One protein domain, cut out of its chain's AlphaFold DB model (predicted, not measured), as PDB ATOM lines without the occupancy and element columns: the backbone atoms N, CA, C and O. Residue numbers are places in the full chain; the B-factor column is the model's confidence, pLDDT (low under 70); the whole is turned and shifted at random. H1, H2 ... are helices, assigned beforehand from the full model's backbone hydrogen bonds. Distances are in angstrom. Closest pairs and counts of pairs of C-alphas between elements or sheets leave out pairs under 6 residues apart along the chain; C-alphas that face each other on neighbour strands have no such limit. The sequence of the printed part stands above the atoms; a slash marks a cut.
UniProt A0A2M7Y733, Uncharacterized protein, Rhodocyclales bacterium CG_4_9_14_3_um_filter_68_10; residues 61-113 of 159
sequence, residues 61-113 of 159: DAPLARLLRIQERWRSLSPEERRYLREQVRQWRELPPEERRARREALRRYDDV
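This is residues 61 to 113 of the 159 residues of an uncharacterized protein of Rhodocyclales bacterium CG_4_9_14_3_um_filter_68_10 (UniProt A0A2M7Y733). Three helices joined end to end make an open U: H2 is the base, and H1 and H3 are two arms that stand off its two ends, on the same side of it. The arms do not lie in one plane with the base, the space between them is empty, and the helices meet only at the two corners of the U. The printed part has 53 residues with three named helices, H1, H2 and H3 in that order along the chain, and no named strand, and its class is all helix. The whole is loose, with a radius of gyration of the C-alphas of 14.0 A, and the C-alphas span 32 by 28 by 19 A along their three main axes.

The longest helix is H2, residues 79 to 94, with 16 residues and 22.7 A from first to last C-alpha. It begins at C-alpha 79, (193.624, 204.166, 135.396), and ends at C-alpha 94, (212.399, 198.720, 147.016). Before it comes H1, residues 63 to 76, which is 20.6 A long and begins at C-alpha 63, (191.717, 208.920, 161.693). After it comes H3, residues 97 to 111, which is 21.0 A long and ends at C-alpha 111, (206.557, 220.752, 155.760).

H2 and H1 are close but not clearly touching, with 1 pair of C-alphas within 8 A. Their closest C-alphas are those of Arg 82 and Trp 74, 7.6 A apart. The two helices stand at a steep tilt of 53 degrees and run opposite ways, and their centres are 17.5 A apart. H2 and H3 are also close but not clearly touching, again with 1 pair of C-alphas within 8 A. Their closest C-alphas are those of Trp 92 and Arg 100, 7.5 A apart. These two stand at a steep tilt of 59 degrees and run opposite ways, with centres 18.6 A apart. H1 and H3 are apart. In the backbones of H1, H2 and H3 every O i to N i+4 pair is within hydrogen-bond range.

The two C-alphas farthest apart are those of Pro 79 and Val 113, 33.8 A. The first and last printed C-alphas, of Asp 61 and Val 113, are 21.3 A apart. Residues 61 to 73, of which 63 to 73 belong to H1, stand free, and so do residues 104 to 113, of which 104 to 111 belong to H3. The links H1 to H2 and H2 to H3 are tight, each with 2 residues. The printed part has no cut. The mean pLDDT of the printed part is 90.1, and the model's confidence is low, under 70, at residues 61 and 113.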
ATOM      1  N   ASP A  61     191.505 216.155 162.046       62.59
ATOM      2  CA  ASP A  61     191.520 214.912 161.272       62.59
ATOM      3  C   ASP A  61     191.270 213.683 162.155       62.59
ATOM      4  O   ASP A  61     192.206 212.979 162.551       62.59
ATOM      5  N   ALA A  62     189.999 213.342 162.392       80.25
ATOM      6  CA  ALA A  62     189.664 212.011 162.898       80.25
ATOM      7  C   ALA A  62     190.309 210.935 161.985       80.25
ATOM      8  O   ALA A  62     190.184 211.043 160.757       80.25
ATOM      9  N   PRO A  63     190.967 209.879 162.514       84.25
ATOM     10  CA  PRO A  63     191.717 208.920 161.693       84.25
ATOM     11  C   PRO A  63     190.903 208.309 160.543       84.25
ATOM     12  O   PRO A  63     191.416 208.119 159.440       84.25
ATOM     13  N   LEU A  64     189.607 208.078 160.777       87.00
ATOM     14  CA  LEU A  64     188.665 207.604 159.766       87.00
ATOM     15  C   LEU A  64     188.392 208.650 158.669       87.00
ATOM     16  O   LEU A  64     188.408 208.300 157.492       87.00
ATOM     17  N   ALA A  65     188.216 209.931 159.015       88.25
ATOM     18  CA  ALA A  65     188.000 211.004 158.039       88.25
ATOM     19  C   ALA A  65     189.190 211.146 157.076       88.25
ATOM     20  O   ALA A  65     189.008 211.274 155.864       88.25
ATOM     21  N   ARG A  66     190.423 211.023 157.590       85.00
ATOM     22  CA  ARG A  66     191.638 211.015 156.760       85.00
ATOM     23  C   ARG A  66     191.654 209.840 155.773       85.00
ATOM     24  O   ARG A  66     191.965 210.044 154.600       85.00
ATOM     25  N   LEU A  67     191.287 208.634 156.216       90.31
ATOM     26  CA  LEU A  67     191.184 207.454 155.345       90.31
ATOM     27  C   LEU A  67     190.098 207.615 154.270       90.31
ATOM     28  O   LEU A  67     190.333 207.246 153.119       90.31
ATOM     29  N   LEU A  68     188.949 208.204 154.614       92.44
ATOM     30  CA  LEU A  68     187.865 208.478 153.667       92.44
ATOM     31  C   LEU A  68     188.302 209.459 152.569       92.44
ATOM     32  O   LEU A  68     188.154 209.134 151.392       92.44
ATOM     33  N   ARG A  69     188.950 210.585 152.916       90.00
ATOM     34  CA  ARG A  69     189.476 211.542 151.915       90.00
ATOM     35  C   ARG A  69     190.553 210.921 151.013       90.00
ATOM     36  O   ARG A  69     190.611 211.219 149.821       90.00
ATOM     37  N   ILE A  70     191.392 210.023 151.543       91.31
ATOM     38  CA  ILE A  70     192.367 209.263 150.735       91.31
ATOM     39  C   ILE A  70     191.653 208.291 149.779       91.31
ATOM     40  O   ILE A  70     192.033 208.200 148.612       91.31
ATOM     41  N   GLN A  71     190.616 207.585 150.243       93.94
ATOM     42  CA  GLN A  71     189.825 206.667 149.417       93.94
ATOM     43  C   GLN A  71     189.082 207.408 148.296       93.94
ATOM     44  O   GLN A  71     189.096 206.954 147.153       93.94
ATOM     45  N   GLU A  72     188.450 208.535 148.610       94.12
ATOM     46  CA  GLU A  72     187.747 209.384 147.649       94.12
ATOM     47  C   GLU A  72     188.702 209.910 146.574       94.12
ATOM     48  O   GLU A  72     188.483 209.670 145.386       94.12
ATOM     49  N   ARG A  73     189.840 210.488 146.986       92.56
ATOM     50  CA  ARG A  73     190.891 210.920 146.059       92.56
ATOM     51  C   ARG A  73     191.415 209.767 145.200       92.56
ATOM     52  O   ARG A  73     191.673 209.966 144.025       92.56
ATOM     53  N   TRP A  74     191.560 208.554 145.737       91.94
ATOM     54  CA  TRP A  74     191.973 207.389 144.943       91.94
ATOM     55  C   TRP A  74     190.914 206.971 143.906       91.94
ATOM     56  O   TRP A  74     191.257 206.561 142.792       91.94
ATOM     57  N   ARG A  75     189.624 207.100 144.246       93.44
ATOM     58  CA  ARG A  75     188.505 206.850 143.325       93.44
ATOM     59  C   ARG A  75     188.430 207.886 142.202       93.44
ATOM     60  O   ARG A  75     188.080 207.495 141.094       93.44
ATOM     61  N   SER A  76     188.810 209.142 142.435       94.94
ATOM     62  CA  SER A  76     188.810 210.174 141.387       94.94
ATOM     63  C   SER A  76     189.976 210.075 140.390       94.94
ATOM     64  O   SER A  76     189.926 210.732 139.358       94.94
ATOM     65  N   LEU A  77     191.018 209.279 140.672       95.38
ATOM     66  CA  LEU A  77     192.165 209.106 139.763       95.38
ATOM     67  C   LEU A  77     191.840 208.245 138.535       95.38
ATOM     68  O   LEU A  77     191.129 207.237 138.651       95.38
ATOM     69  N   SER A  78     192.474 208.566 137.406       95.88
ATOM     70  CA  SER A  78     192.445 207.776 136.171       95.88
ATOM     71  C   SER A  78     193.149 206.409 136.322       95.88
ATOM     72  O   SER A  78     193.949 206.201 137.247       95.88
ATOM     73  N   PRO A  79     192.899 205.440 135.419       93.94
ATOM     74  CA  PRO A  79     193.624 204.166 135.396       93.94
ATOM     75  C   PRO A  79     195.153 204.326 135.293       93.94
ATOM     76  O   PRO A  79     195.900 203.586 135.942       93.94
ATOM     77  N   GLU A  80     195.613 205.312 134.522       95.19
ATOM     78  CA  GLU A  80     197.018 205.654 134.280       95.19
ATOM     79  C   GLU A  80     197.649 206.270 135.529       95.19
ATOM     80  O   GLU A  80     198.715 205.829 135.959       95.19
ATOM     81  N   GLU A  81     196.967 207.220 136.176       93.88
ATOM     82  CA  GLU A  81     197.415 207.821 137.437       93.88
ATOM     83  C   GLU A  81     197.527 206.766 138.547       93.88
ATOM     84  O   GLU A  81     198.537 206.691 139.251       93.88
ATOM     85  N   ARG A  82     196.536 205.870 138.662       94.75
ATOM     86  CA  ARG A  82     196.590 204.729 139.592       94.75
ATOM     87  C   ARG A  82     197.744 203.779 139.263       94.75
ATOM     88  O   ARG A  82     198.354 203.228 140.179       94.75
ATOM     89  N   ARG A  83     198.065 203.560 137.980       95.25
ATOM     90  CA  ARG A  83     199.236 202.766 137.560       95.25
ATOM     91  C   ARG A  83     200.540 203.452 137.967       95.25
ATOM     92  O   ARG A  83     201.384 202.786 138.560       95.25
ATOM     93  N   TYR A  84     200.670 204.752 137.716       95.25
ATOM     94  CA  TYR A  84     201.833 205.546 138.109       95.25
ATOM     95  C   TYR A  84     202.048 205.529 139.630       95.25
ATOM     96  O   TYR A  84     203.143 205.218 140.090       95.25
ATOM     97  N   LEU A  85     201.001 205.756 140.430       94.00
ATOM     98  CA  LEU A  85     201.115 205.718 141.891       94.00
ATOM     99  C   LEU A  85     201.455 204.323 142.431       94.00
ATOM    100  O   LEU A  85     202.243 204.221 143.370       94.00
ATOM    101  N   ARG A  86     200.924 203.241 141.840       94.31
ATOM    102  CA  ARG A  86     201.343 201.871 142.196       94.31
ATOM    103  C   ARG A  86     202.832 201.651 141.933       94.31
ATOM    104  O   ARG A  86     203.503 201.068 142.778       94.31
ATOM    105  N   GLU A  87     203.343 202.147 140.810       96.00
ATOM    106  CA  GLU A  87     204.762 202.057 140.464       96.00
ATOM    107  C   GLU A  87     205.638 202.865 141.435       96.00
ATOM    108  O   GLU A  87     206.613 202.336 141.964       96.00
ATOM    109  N   GLN A  88     205.245 204.101 141.765       94.81
ATOM    110  CA  GLN A  88     205.936 204.920 142.770       94.81
ATOM    111  C   GLN A  88     205.954 204.255 144.157       94.81
ATOM    112  O   GLN A  88     206.973 204.280 144.844       94.81
ATOM    113  N   VAL A  89     204.858 203.602 144.565       94.25
ATOM    114  CA  VAL A  89     204.809 202.826 145.817       94.25
ATOM    115  C   VAL A  89     205.692 201.575 145.749       94.25
ATOM    116  O   VAL A  89     206.289 201.218 146.766       94.25
ATOM    117  N   ARG A  90     205.810 200.917 144.587       95.38
ATOM    118  CA  ARG A  90     206.714 199.771 144.391       95.38
ATOM    119  C   ARG A  90     208.170 200.206 144.556       95.38
ATOM    120  O   ARG A  90     208.846 199.708 145.451       95.38
ATOM    121  N   GLN A  91     208.581 201.228 143.806       94.12
ATOM    122  CA  GLN A  91     209.915 201.829 143.885       94.12
ATOM    123  C   GLN A  91     210.234 202.287 145.313       94.12
ATOM    124  O   GLN A  91     211.290 201.962 145.839       94.12
ATOM    125  N   TRP A  92     209.296 202.954 145.998       92.75
ATOM    126  CA  TRP A  92     209.472 203.354 147.399       92.75
ATOM    127  C   TRP A  92     209.695 202.170 148.352       92.75
ATOM    128  O   TRP A  92     210.456 202.303 149.307       92.75
ATOM    129  N   ARG A  93     209.041 201.022 148.132       92.31
ATOM    130  CA  ARG A  93     209.240 199.805 148.945       92.31
ATOM    131  C   ARG A  93     210.585 199.128 148.674       92.31
ATOM    132  O   ARG A  93     211.132 198.537 149.599       92.31
ATOM    133  N   GLU A  94     211.092 199.237 147.448       94.69
ATOM    134  CA  GLU A  94     212.399 198.720 147.016       94.69
ATOM    135  C   GLU A  94     213.579 199.548 147.573       94.69
ATOM    136  O   GLU A  94     214.694 199.040 147.654       94.69
ATOM    137  N   LEU A  95     213.351 200.794 148.016       94.12
ATOM    138  CA  LEU A  95     214.407 201.656 148.565       94.12
ATOM    139  C   LEU A  95     215.015 201.131 149.888       94.12
ATOM    140  O   LEU A  95     214.269 200.775 150.819       94.12
ATOM    141  N   PRO A  96     216.351 201.234 150.061       95.44
ATOM    142  CA  PRO A  96     217.024 201.001 151.339       95.44
ATOM    143  C   PRO A  96     216.392 201.788 152.503       95.44
ATOM    144  O   PRO A  96     215.864 202.893 152.305       95.44
ATOM    145  N   PRO A  97     216.395 201.248 153.738       92.50
ATOM    146  CA  PRO A  97     215.802 201.925 154.891       92.50
ATOM    147  C   PRO A  97     216.444 203.294 155.185       92.50
ATOM    148  O   PRO A  97     215.733 204.208 155.612       92.50
ATOM    149  N   GLU A  98     217.732 203.465 154.887       93.44
ATOM    150  CA  GLU A  98     218.498 204.712 155.001       93.44
ATOM    151  C   GLU A  98     217.959 205.772 154.032       93.44
ATOM    152  O   GLU A  98     217.605 206.873 154.455       93.44
ATOM    153  N   GLU A  99     217.791 205.423 152.752       91.94
ATOM    154  CA  GLU A  99     217.198 206.313 151.745       91.94
ATOM    155  C   GLU A  99     215.758 206.695 152.097       91.94
ATOM    156  O   GLU A  99     215.379 207.866 152.012       91.94
ATOM    157  N   ARG A 100     214.950 205.733 152.558       94.00
ATOM    158  CA  ARG A 100     213.590 206.010 153.049       94.00
ATOM    159  C   ARG A 100     213.590 206.915 154.280       94.00
ATOM    160  O   ARG A 100     212.600 207.605 154.527       94.00
ATOM    161  N   ARG A 101     214.650 206.914 155.093       92.62
ATOM    162  CA  ARG A 101     214.815 207.836 156.227       92.62
ATOM    163  C   ARG A 101     215.187 209.231 155.725       92.62
ATOM    164  O   ARG A 101     214.470 210.171 156.052       92.62
ATOM    165  N   ALA A 102     216.183 209.339 154.846       93.12
ATOM    166  CA  ALA A 102     216.616 210.599 154.240       93.12
ATOM    167  C   ALA A 102     215.485 211.309 153.468       93.12
ATOM    168  O   ALA A 102     215.260 212.500 153.667       93.12
ATOM    169  N   ARG A 103     214.704 210.583 152.652       92.88
ATOM    170  CA  ARG A 103     213.558 211.158 151.919       92.88
ATOM    171  C   ARG A 103     212.425 211.610 152.849       92.88
ATOM    172  O   ARG A 103     211.842 212.664 152.614       92.88
ATOM    173  N   ARG A 104     212.129 210.862 153.924       90.06
ATOM    174  CA  ARG A 104     211.151 211.291 154.948       90.06
ATOM    175  C   ARG A 104     211.621 212.525 155.713       90.06
ATOM    176  O   ARG A 104     210.805 213.378 156.034       90.06
ATOM    177  N   GLU A 105     212.911 212.618 156.007       90.81
ATOM    178  CA  GLU A 105     213.484 213.783 156.675       90.81
ATOM    179  C   GLU A 105     213.481 215.016 155.764       90.81
ATOM    180  O   GLU A 105     213.102 216.094 156.208       90.81
ATOM    181  N   ALA A 106     213.807 214.856 154.477       88.50
ATOM    182  CA  ALA A 106     213.693 215.925 153.489       88.50
ATOM    183  C   ALA A 106     212.249 216.440 153.345       88.50
ATOM    184  O   ALA A 106     212.052 217.649 153.248       88.50
ATOM    185  N   LEU A 107     211.250 215.546 153.383       87.56
ATOM    186  CA  LEU A 107     209.835 215.930 153.374       87.56
ATOM    187  C   LEU A 107     209.439 216.687 154.649       87.56
ATOM    188  O   LEU A 107     208.875 217.767 154.546       87.56
ATOM    189  N   ARG A 108     209.819 216.194 155.837       85.44
ATOM    190  CA  ARG A 108     209.587 216.911 157.105       85.44
ATOM    191  C   ARG A 108     210.181 218.314 157.076       85.44
ATOM    192  O   ARG A 108     209.458 219.274 157.270       85.44
ATOM    193  N   ARG A 109     211.457 218.447 156.692       80.62
ATOM    194  CA  ARG A 109     212.116 219.754 156.533       80.62
ATOM    195  C   ARG A 109     211.387 220.681 155.553       80.62
ATOM    196  O   ARG A 109     211.546 221.887 155.672       80.62
ATOM    197  N   TYR A 110     210.643 220.150 154.580       78.75
ATOM    198  CA  TYR A 110     209.815 220.937 153.662       78.75
ATOM    199  C   TYR A 110     208.488 221.370 154.309       78.75
ATOM    200  O   TYR A 110     208.133 222.540 154.205       78.75
ATOM    201  N   ASP A 111     207.804 220.471 155.023       77.50
ATOM    202  CA  ASP A 111     206.557 220.752 155.760       77.50
ATOM    203  C   ASP A 111     206.773 221.673 156.988       77.50
ATOM    204  O   ASP A 111     205.867 222.407 157.404       77.50
ATOM    205  N   ASP A 112     207.988 221.632 157.550       74.88
ATOM    206  CA  ASP A 112     208.486 222.449 158.662       74.88
ATOM    207  C   ASP A 112     208.997 223.828 158.204       74.88
ATOM    208  O   ASP A 112     209.173 224.719 159.037       74.88
ATOM    209  N   VAL A 113     209.226 224.050 156.900       69.12
ATOM    210  CA  VAL A 113     209.428 225.413 156.389       69.12
ATOM    211  C   VAL A 113     208.074 226.114 156.504       69.12
ATOM    212  O   VAL A 113     207.147 225.734 155.785       69.12
TER     213      VAL A 113